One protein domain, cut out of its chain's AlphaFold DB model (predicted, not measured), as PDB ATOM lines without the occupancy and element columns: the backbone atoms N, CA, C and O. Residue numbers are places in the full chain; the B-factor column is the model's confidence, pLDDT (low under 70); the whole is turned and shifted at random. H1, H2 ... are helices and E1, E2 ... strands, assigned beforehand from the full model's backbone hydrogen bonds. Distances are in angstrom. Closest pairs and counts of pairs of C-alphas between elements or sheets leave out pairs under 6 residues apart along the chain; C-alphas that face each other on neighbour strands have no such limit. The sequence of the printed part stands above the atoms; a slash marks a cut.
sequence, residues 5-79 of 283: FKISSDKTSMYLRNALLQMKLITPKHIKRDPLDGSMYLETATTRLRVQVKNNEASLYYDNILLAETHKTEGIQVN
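AT A GLANCE: This is residues 5 to 79 of the 283 residues of an uncharacterized protein of Legionella birminghamensis (UniProt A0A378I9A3). One helix, H1, packs into the angle between two sheets, a twisted four-stranded one, E4 to E7, and a small three-stranded one, E1, E3, E2, which come together where E1 nears E5. The 75 printed residues hold, in order, E1 H1 E2 E3 E4 E5 E6 E7; both sheets are antiparallel and the class is mixed, helices and strands. The whole is compact, radius of gyration of the C-alphas 11.5 A, spanning 29 by 28 by 22 A.

IN THESE COORDINATES: Find C-alpha 5 at (109.968, 113.550, 100.067), where E1, residues 5 to 7, begins. H1, residues 11 to 22, starts at (97.085, 109.036, 108.336) and runs 16.4 A. Then come E2, 31 to 33; E3, 40 to 43; E4, 49 to 54, 16.7 A; E5, 57 to 62, 17.0 A; E6, 65 to 71, 17.7 A; and E7, 75 to 78, ending at (107.479, 108.464, 111.124).

HOW THE PARTS SIT: E4 E5 E6 E7 form a meander, each strand the antiparallel neighbour of the one before; look for N 50 and O 61 at 2.9 A, N 62 and O 65 at 3.0 A, N 69 and O 77 at 2.9 A. H1 is on this sheet, two layers with the helix on one face, at a height of 9.7 A, over E6 and E7; the closest C-alphas of H1 and E7 are Thr 12 and Ile 76, 6.6 A. H1 is also on the sheet E1 E3 E2, at a height of 10.6 A, only just, its local plane fitted to 6 C-alphas. There N 7 and O 40 are 2.9 A apart, N 32 and O 41 2.9 A. E1, H1, E2 make a split strand-helix-strand unit, two strands of one sheet with a helix between them along the chain and another strand, E3, between them in the sheet; its crossover is right-handed. Every O i to N i+4 pair of H1 is within hydrogen-bond range.

THE WHOLE: Leu 36 and Asp 63 have the farthest C-alphas, 31.8 A. The printed part has no cut, and no link is long. Mean pLDDT of the printed part is 80.7; 13 residues are under 70, among them 9 to 12 and 72 to 74.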
ATOM      1  N   PHE A   5     110.368 114.644  99.188       89.06
ATOM      2  CA  PHE A   5     109.968 113.550 100.067       89.06
ATOM      3  C   PHE A   5     108.504 113.206  99.816       89.06
ATOM      4  O   PHE A   5     107.639 114.076  99.914       89.06
ATOM      5  N   LYS A   6     108.214 111.952  99.468       87.00
ATOM      6  CA  LYS A   6     106.846 111.516  99.176       87.00
ATOM      7  C   LYS A   6     105.979 111.637 100.431       87.00
ATOM      8  O   LYS A   6     106.426 111.288 101.515       87.00
ATOM      9  N   ILE A   7     104.747 112.113 100.278       81.44
ATOM     10  CA  ILE A   7     103.727 112.117 101.332       81.44
ATOM     11  C   ILE A   7     102.417 111.595 100.739       81.44
ATOM     12  O   ILE A   7     101.903 112.129  99.764       81.44
ATOM     13  N   SER A   8     101.875 110.514 101.285       70.62
ATOM     14  CA  SER A   8     100.606 109.936 100.826       70.62
ATOM     15  C   SER A   8      99.400 110.580 101.525       70.62
ATOM     16  O   SER A   8      99.527 111.462 102.373       70.62
ATOM     17  N   SER A   9      98.192 110.178 101.131       65.12
ATOM     18  CA  SER A   9      96.936 110.555 101.799       65.12
ATOM     19  C   SER A   9      96.657 109.740 103.069       65.12
ATOM     20  O   SER A   9      95.607 109.901 103.690       65.12
ATOM     21  N   ASP A  10      97.572 108.853 103.456       69.00
ATOM     22  CA  ASP A  10      97.448 108.034 104.650       69.00
ATOM     23  C   ASP A  10      97.627 108.866 105.930       69.00
ATOM     24  O   ASP A  10      98.247 109.936 105.951       69.00
ATOM     25  N   LYS A  11      97.065 108.355 107.032       65.69
ATOM     26  CA  LYS A  11      97.085 109.036 108.336       65.69
ATOM     27  C   LYS A  11      98.510 109.391 108.767       65.69
ATOM     28  O   LYS A  11      98.732 110.479 109.292       65.69
ATOM     29  N   THR A  12      99.473 108.518 108.494       65.88
ATOM     30  CA  THR A  12     100.873 108.688 108.891       65.88
ATOM     31  C   THR A  12     101.533 109.878 108.191       65.88
ATOM     32  O   THR A  12     102.122 110.737 108.854       65.88
ATOM     33  N   SER A  13     101.331 110.030 106.878       72.38
ATOM     34  CA  SER A  13     101.787 111.213 106.133       72.38
ATOM     35  C   SER A  13     101.081 112.495 106.567       72.38
ATOM     36  O   SER A  13     101.702 113.560 106.605       72.38
ATOM     37  N   MET A  14      99.795 112.417 106.926       69.62
ATOM     38  CA  MET A  14      99.068 113.568 107.467       69.62
ATOM     39  C   MET A  14      99.663 114.046 108.794       69.62
ATOM     40  O   MET A  14      99.822 115.255 108.976       69.62
ATOM     41  N   TYR A  15     100.018 113.127 109.700       68.00
ATOM     42  CA  TYR A  15     100.650 113.474 110.976       68.00
ATOM     43  C   TYR A  15     102.003 114.153 110.773       68.00
ATOM     44  O   TYR A  15     102.231 115.228 111.331       68.00
ATOM     45  N   LEU A  16     102.856 113.589 109.914       78.38
ATOM     46  CA  LEU A  16     104.147 114.182 109.566       78.38
ATOM     47  C   LEU A  16     103.981 115.586 108.976       78.38
ATOM     48  O   LEU A  16     104.594 116.542 109.447       78.38
ATOM     49  N   ARG A  17     103.102 115.738 107.979       78.06
ATOM     50  CA  ARG A  17     102.820 117.028 107.334       78.06
ATOM     51  C   ARG A  17     102.363 118.081 108.342       78.06
ATOM     52  O   ARG A  17     102.849 119.210 108.315       78.06
ATOM     53  N   ASN A  18     101.428 117.723 109.219       69.62
ATOM     54  CA  ASN A  18     100.885 118.646 110.211       69.62
ATOM     55  C   ASN A  18     101.950 119.054 111.238       69.62
ATOM     56  O   ASN A  18     102.035 120.235 111.568       69.62
ATOM     57  N   ALA A  19     102.795 118.120 111.684       69.25
ATOM     58  CA  ALA A  19     103.904 118.420 112.588       69.25
ATOM     59  C   ALA A  19     104.899 119.407 111.953       69.25
ATOM     60  O   ALA A  19     105.211 120.440 112.544       69.25
ATOM     61  N   LEU A  20     105.317 119.165 110.707       79.75
ATOM     62  CA  LEU A  20     106.248 120.044 109.990       79.75
ATOM     63  C   LEU A  20     105.682 121.460 109.764       79.75
ATOM     64  O   LEU A  20     106.426 122.440 109.843       79.75
ATOM     65  N   LEU A  21     104.371 121.580 109.513       73.88
ATOM     66  CA  LEU A  21     103.672 122.869 109.417       73.88
ATOM     67  C   LEU A  21     103.610 123.593 110.770       73.88
ATOM     68  O   LEU A  21     103.896 124.788 110.836       73.88
ATOM     69  N   GLN A  22     103.270 122.889 111.854       69.12
ATOM     70  CA  GLN A  22     103.215 123.463 113.205       69.12
ATOM     71  C   GLN A  22     104.583 123.960 113.685       69.12
ATOM     72  O   GLN A  22     104.670 124.994 114.351       69.12
ATOM     73  N   MET A  23     105.644 123.251 113.300       69.69
ATOM     74  CA  MET A  23     107.035 123.624 113.562       69.69
ATOM     75  C   MET A  23     107.561 124.710 112.609       69.69
ATOM     76  O   MET A  23     108.709 125.127 112.739       69.69
ATOM     77  N   LYS A  24     106.748 125.174 111.647       80.06
ATOM     78  CA  LYS A  24     107.118 126.160 110.613       80.06
ATOM     79  C   LYS A  24     108.346 125.761 109.778       80.06
ATOM     80  O   LYS A  24     109.007 126.621 109.203       80.06
ATOM     81  N   LEU A  25     108.640 124.463 109.673       80.12
ATOM     82  CA  LEU A  25     109.729 123.944 108.834       80.12
ATOM     83  C   LEU A  25     109.353 123.920 107.349       80.12
ATOM     84  O   LEU A  25     110.223 123.922 106.479       80.12
ATOM     85  N   ILE A  26     108.049 123.915 107.072       82.69
ATOM     86  CA  ILE A  26     107.458 124.030 105.741       82.69
ATOM     87  C   ILE A  26     106.254 124.977 105.787       82.69
ATOM     88  O   ILE A  26     105.732 125.322 106.846       82.69
ATOM     89  N   THR A  27     105.766 125.352 104.610       86.19
ATOM     90  CA  THR A  27     104.498 126.076 104.418       86.19
ATOM     91  C   THR A  27     103.650 125.341 103.378       86.19
ATOM     92  O   THR A  27     104.205 124.521 102.640       86.19
ATOM     93  N   PRO A  28     102.343 125.644 103.233       85.81
ATOM     94  CA  PRO A  28     101.491 124.976 102.246       85.81
ATOM     95  C   PRO A  28     102.030 125.018 100.808       85.81
ATOM     96  O   PRO A  28     101.780 124.103 100.036       85.81
ATOM     97  N   LYS A  29     102.832 126.036 100.460       89.06
ATOM     98  CA  LYS A  29     103.450 126.185  99.131       89.06
ATOM     99  C   LYS A  29     104.461 125.083  98.788       89.06
ATOM    100  O   LYS A  29     104.709 124.864  97.603       89.06
ATOM    101  N   HIS A  30     105.028 124.427  99.799       88.94
ATOM    102  CA  HIS A  30     106.019 123.354  99.663       88.94
ATOM    103  C   HIS A  30     105.377 121.970  99.489       88.94
ATOM    104  O   HIS A  30     106.078 121.002  99.217       88.94
ATOM    105  N   ILE A  31     104.055 121.857  99.650       88.31
ATOM    106  CA  ILE A  31     103.312 120.628  99.366       88.31
ATOM    107  C   ILE A  31     102.899 120.680  97.901       88.31
ATOM    108  O   ILE A  31     102.137 121.558  97.490       88.31
ATOM    109  N   LYS A  32     103.418 119.751  97.108       87.44
ATOM    110  CA  LYS A  32     103.159 119.657  95.676       87.44
ATOM    111  C   LYS A  32     102.450 118.353  95.356       87.44
ATOM    112  O   LYS A  32     102.443 117.413  96.152       87.44
ATOM    113  N   ARG A  33     101.844 118.325  94.177       85.81
ATOM    114  CA  ARG A  33     101.215 117.143  93.609       85.81
ATOM    115  C   ARG A  33     101.931 116.808  92.313       85.81
ATOM    116  O   ARG A  33     102.112 117.697  91.484       85.81
ATOM    117  N   ASP A  34     102.342 115.559  92.172       79.69
ATOM    118  CA  ASP A  34     102.902 115.043  90.937       79.69
ATOM    119  C   ASP A  34     101.803 115.068  89.859       79.69
ATOM    120  O   ASP A  34     100.701 114.552  90.089       79.69
ATOM    121  N   PRO A  35     102.042 115.722  88.713       74.38
ATOM    122  CA  PRO A  35     101.048 115.834  87.655       74.38
ATOM    123  C   PRO A  35     100.771 114.508  86.927       74.38
ATOM    124  O   PRO A  35      99.746 114.417  86.255       74.38
ATOM    125  N   LEU A  36     101.647 113.501  87.035       77.25
ATOM    126  CA  LEU A  36     101.543 112.233  86.306       77.25
ATOM    127  C   LEU A  36     100.718 111.187  87.058       77.25
ATOM    128  O   LEU A  36      99.838 110.564  86.469       77.25
ATOM    129  N   ASP A  37     100.988 110.991  88.349       78.62
ATOM    130  CA  ASP A  37     100.317 109.967  89.164       78.62
ATOM    131  C   ASP A  37      99.410 110.553  90.260       78.62
ATOM    132  O   ASP A  37      98.706 109.829  90.967       78.62
ATOM    133  N   GLY A  38      99.393 111.882  90.401       74.50
ATOM    134  CA  GLY A  38      98.590 112.580  91.396       74.50
ATOM    135  C   GLY A  38      99.076 112.399  92.834       74.50
ATOM    136  O   GLY A  38      98.364 112.842  93.746       74.50
ATOM    137  N   SER A  39     100.234 111.769  93.054       79.81
ATOM    138  CA  SER A  39     100.832 111.590  94.375       79.81
ATOM    139  C   SER A  39     101.294 112.928  94.950       79.81
ATOM    140  O   SER A  39     101.606 113.864  94.219       79.81
ATOM    141  N   MET A  40     101.287 113.070  96.275       84.25
ATOM    142  CA  MET A  40     101.782 114.291  96.913       84.25
ATOM    143  C   MET A  40     103.236 114.120  97.349       84.25
ATOM    144  O   MET A  40     103.684 113.031  97.721       84.25
ATOM    145  N   TYR A  41     103.981 115.219  97.337       87.75
ATOM    146  CA  TYR A  41     105.344 115.267  97.846       87.75
ATOM    147  C   TYR A  41     105.641 116.615  98.509       87.75
ATOM    148  O   TYR A  41     104.999 117.633  98.244       87.75
ATOM    149  N   LEU A  42     106.618 116.601  99.408       88.69
ATOM    150  CA  LEU A  42     107.193 117.769 100.057       88.69
ATOM    151  C   LEU A  42     108.430 118.204  99.289       88.69
ATOM    152  O   LEU A  42     109.387 117.442  99.184       88.69
ATOM    153  N   GLU A  43     108.422 119.433  98.794       90.25
ATOM    154  CA  GLU A  43     109.580 120.077  98.189       90.25
ATOM    155  C   GLU A  43     110.413 120.778  99.272       90.25
ATOM    156  O   GLU A  43     109.944 121.686  99.958       90.25
ATOM    157  N   THR A  44     111.657 120.338  99.444       87.62
ATOM    158  CA  THR A  44     112.555 120.754 100.531       87.62
ATOM    159  C   THR A  44     113.728 121.613 100.064       87.62
ATOM    160  O   THR A  44     114.563 121.991 100.874       87.62
ATOM    161  N   ALA A  45     113.808 121.945  98.771       84.94
ATOM    162  CA  ALA A  45     114.947 122.668  98.195       84.94
ATOM    163  C   ALA A  45     115.207 124.029  98.867       84.94
ATOM    164  O   ALA A  45     116.350 124.457  98.985       84.94
ATOM    165  N   THR A  46     114.141 124.696  99.315       83.62
ATOM    166  CA  THR A  46     114.165 126.011  99.970       83.62
ATOM    167  C   THR A  46     113.955 125.930 101.482       83.62
ATOM    168  O   THR A  46     113.661 126.943 102.115       83.62
ATOM    169  N   THR A  47     114.042 124.737 102.075       86.19
ATOM    170  CA  THR A  47     113.778 124.521 103.502       86.19
ATOM    171  C   THR A  47     115.030 124.029 104.223       86.19
ATOM    172  O   THR A  47     116.051 123.723 103.614       86.19
ATOM    173  N   ARG A  48     114.956 123.947 105.555       85.06
ATOM    174  CA  ARG A  48     116.008 123.328 106.382       85.06
ATOM    175  C   ARG A  48     115.943 121.796 106.385       85.06
ATOM    176  O   ARG A  48     116.705 121.151 107.099       85.06
ATOM    177  N   LEU A  49     115.011 121.205 105.637       90.25
ATOM    178  CA  LEU A  49     114.829 119.760 105.582       90.25
ATOM    179  C   LEU A  49     115.736 119.149 104.516       90.25
ATOM    180  O   LEU A  49     115.798 119.622 103.380       90.25
ATOM    181  N   ARG A  50     116.394 118.045 104.862       92.00
ATOM    182  CA  ARG A  50     117.274 117.310 103.950       92.00
ATOM    183  C   ARG A  50     116.680 115.947 103.634       92.00
ATOM    184  O   ARG A  50     116.352 115.199 104.548       92.00
ATOM    185  N   VAL A  51     116.603 115.604 102.351       91.50
ATOM    186  CA  VAL A  51     116.213 114.262 101.905       91.50
ATOM    187  C   VAL A  51     117.453 113.488 101.472       91.50
ATOM    188  O   VAL A  51     118.285 113.988 100.712       91.50
ATOM    189  N   GLN A  52     117.578 112.259 101.960       91.19
ATOM    190  CA  GLN A  52     118.605 111.313 101.539       91.19
ATOM    191  C   GLN A  52     117.927 110.060 100.994       91.19
ATOM    192  O   GLN A  52     117.034 109.529 101.638       91.19
ATOM    193  N   VAL A  53     118.350 109.589  99.820       86.56
ATOM    194  CA  VAL A  53     117.778 108.393  99.187       86.56
ATOM    195  C   VAL A  53     118.829 107.299  99.094       86.56
ATOM    196  O   VAL A  53     119.947 107.542  98.636       86.56
ATOM    197  N   LYS A  54     118.474 106.092  99.540       84.00
ATOM    198  CA  LYS A  54     119.316 104.894  99.486       84.00
ATOM    199  C   LYS A  54     118.433 103.673  99.239       84.00
ATOM    200  O   LYS A  54     117.398 103.531  99.867       84.00
ATOM    201  N   ASN A  55     118.828 102.780  98.331       79.25
ATOM    202  CA  ASN A  55     118.119 101.518  98.058       79.25
ATOM    203  C   ASN A  55     116.611 101.660  97.737       79.25
ATOM    204  O   ASN A  55     115.834 100.757  98.050       79.25
ATOM    205  N   ASN A  56     116.208 102.745  97.062       75.88
ATOM    206  CA  ASN A  56     114.812 103.140  96.787       75.88
ATOM    207  C   ASN A  56     113.983 103.510  98.030       75.88
ATOM    208  O   ASN A  56     112.758 103.546  97.958       75.88
ATOM    209  N   GLU A  57     114.641 103.807  99.144       83.62
ATOM    210  CA  GLU A  57     114.042 104.352 100.357       83.62
ATOM    211  C   GLU A  57     114.546 105.789 100.542       83.62
ATOM    212  O   GLU A  57     115.727 106.084 100.337       83.62
ATOM    213  N   ALA A  58     113.639 106.706 100.864       88.00
ATOM    214  CA  ALA A  58     113.932 108.097 101.157       88.00
ATOM    215  C   ALA A  58     113.822 108.335 102.661       88.00
ATOM    216  O   ALA A  58     112.840 107.935 103.277       88.00
ATOM    217  N   SER A  59     114.787 109.050 103.225       91.75
ATOM    218  CA  SER A  59     114.832 109.465 104.625       91.75
ATOM    219  C   SER A  59     114.832 110.992 104.704       91.75
ATOM    220  O   SER A  59     115.613 111.663 104.020       91.75
ATOM    221  N   LEU A  60     113.946 111.546 105.527       92.06
ATOM    222  CA  LEU A  60     113.767 112.973 105.772       92.06
ATOM    223  C   LEU A  60     114.447 113.369 107.081       92.06
ATOM    224  O   LEU A  60     114.135 112.815 108.134       92.06
ATOM    225  N   TYR A  61     115.310 114.378 107.023       91.25
ATOM    226  CA  TYR A  61     116.052 114.890 108.169       91.25
ATOM    227  C   TYR A  61     115.788 116.374 108.420       91.25
ATOM    228  O   TYR A  61     115.587 117.145 107.480       91.25
ATOM    229  N   TYR A  62     115.893 116.777 109.684       88.94
ATOM    230  CA  TYR A  62     116.014 118.166 110.132       88.94
ATOM    231  C   TYR A  62     117.194 118.263 111.100       88.94
ATOM    232  O   TYR A  62     117.225 117.505 112.061       88.94
ATOM    233  N   ASP A  63     118.179 119.128 110.837       85.50
ATOM    234  CA  ASP A  63     119.387 119.284 111.673       85.50
ATOM    235  C   ASP A  63     120.031 117.938 112.087       85.50
ATOM    236  O   ASP A  63     120.352 117.695 113.245       85.50
ATOM    237  N   ASN A  64     120.204 117.033 111.114       85.50
ATOM    238  CA  ASN A  64     120.721 115.660 111.279       85.50
ATOM    239  C   ASN A  64     119.844 114.690 112.098       85.50
ATOM    240  O   ASN A  64     120.232 113.541 112.296       85.50
ATOM    241  N   ILE A  65     118.639 115.091 112.501       86.19
ATOM    242  CA  ILE A  65     117.661 114.236 113.181       86.19
ATOM    243  C   ILE A  65     116.744 113.592 112.140       86.19
ATOM    244  O   ILE A  65     116.154 114.289 111.315       86.19
ATOM    245  N   LEU A  66     116.615 112.262 112.173       90.25
ATOM    246  CA  LEU A  66     115.718 111.509 111.290       90.25
ATOM    247  C   LEU A  66     114.260 111.726 111.710       90.25
ATOM    248  O   LEU A  66     113.878 111.377 112.825       90.25
ATOM    249  N   LEU A  67     113.445 112.269 110.808       87.00
ATOM    250  CA  LEU A  67     112.030 112.560 111.054       87.00
ATOM    251  C   LEU A  67     111.097 111.504 110.468       87.00
ATOM    252  O   LEU A  67     110.077 111.177 111.075       87.00
ATOM    253  N   ALA A  68     111.416 111.000 109.278       87.56
ATOM    254  CA  ALA A  68     110.616 109.991 108.600       87.56
ATOM    255  C   ALA A  68     111.438 109.246 107.553       87.56
ATOM    256  O   ALA A  68     112.393 109.794 107.002       87.56
ATOM    257  N   GLU A  69     111.021 108.033 107.230       89.06
ATOM    258  CA  GLU A  69     111.584 107.229 106.157       89.06
ATOM    259  C   GLU A  69     110.488 106.496 105.384       89.06
ATOM    260  O   GLU A  69     109.423 106.186 105.916       89.06
ATOM    261  N   THR A  70     110.713 106.268 104.096       84.44
ATOM    262  CA  THR A  70     109.809 105.472 103.264       84.44
ATOM    263  C   THR A  70     110.294 104.030 103.248       84.44
ATOM    264  O   THR A  70     111.389 103.777 102.749       84.44
ATOM    265  N   HIS A  71     109.469 103.094 103.697       73.19
ATOM    266  CA  HIS A  71     109.740 101.665 103.604       73.19
ATOM    267  C   HIS A  71     108.981 101.022 102.444       73.19
ATOM    268  O   HIS A  71     107.822 101.342 102.171       73.19
ATOM    269  N   LYS A  72     109.630 100.064 101.773       65.44
ATOM    270  CA  LYS A  72     109.064  99.366 100.602       65.44
ATOM    271  C   LYS A  72     107.775  98.596 100.897       65.44
ATOM    272  O   LYS A  72     106.960  98.431  99.996       65.44
ATOM    273  N   THR A  73     107.606  98.113 102.124       59.97
ATOM    274  CA  THR A  73     106.510  97.217 102.528       59.97
ATOM    275  C   THR A  73     105.462  97.886 103.413       59.97
ATOM    276  O   THR A  73     104.323  97.432 103.436       59.97
ATOM    277  N   GLU A  74     105.817  98.964 104.117       56.72
ATOM    278  CA  GLU A  74     105.006  99.517 105.217       56.72
ATOM    279  C   GLU A  74     104.560 100.972 104.998       56.72
ATOM    280  O   GLU A  74     103.845 101.541 105.822       56.72
ATOM    281  N   GLY A  75     104.919 101.584 103.864       71.12
ATOM    282  CA  GLY A  75     104.607 102.988 103.601       71.12
ATOM    283  C   GLY A  75     105.583 103.925 104.314       71.12
ATOM    284  O   GLY A  75     106.787 103.680 104.315       71.12
ATOM    285  N   ILE A  76     105.097 105.043 104.857       79.31
ATOM    286  CA  ILE A  76     105.956 106.015 105.549       79.31
ATOM    287  C   ILE A  76     106.030 105.662 107.030       79.31
ATOM    288  O   ILE A  76     105.014 105.686 107.719       79.31
ATOM    289  N   GLN A  77     107.237 105.422 107.531       81.44
ATOM    290  CA  GLN A  77     107.504 105.318 108.956       81.44
ATOM    291  C   GLN A  77     107.932 106.683 109.488       81.44
ATOM    292  O   GLN A  77     108.872 107.308 109.002       81.44
ATOM    293  N   VAL A  78     107.211 107.171 110.493       79.88
ATOM    294  CA  VAL A  78     107.479 108.464 111.124       79.88
ATOM    295  C   VAL A  78     108.183 108.225 112.449       79.88
ATOM    296  O   VAL A  78     107.687 107.474 113.289       79.88
ATOM    297  N   ASN A  79     109.311 108.901 112.667       78.81
ATOM    298  CA  ASN A  79     110.004 108.882 113.948       78.81
ATOM    299  C   ASN A  79     109.262 109.797 114.930       78.81
ATOM    300  O   ASN A  79     109.574 110.978 115.105       78.81
TER     301      ASN A  79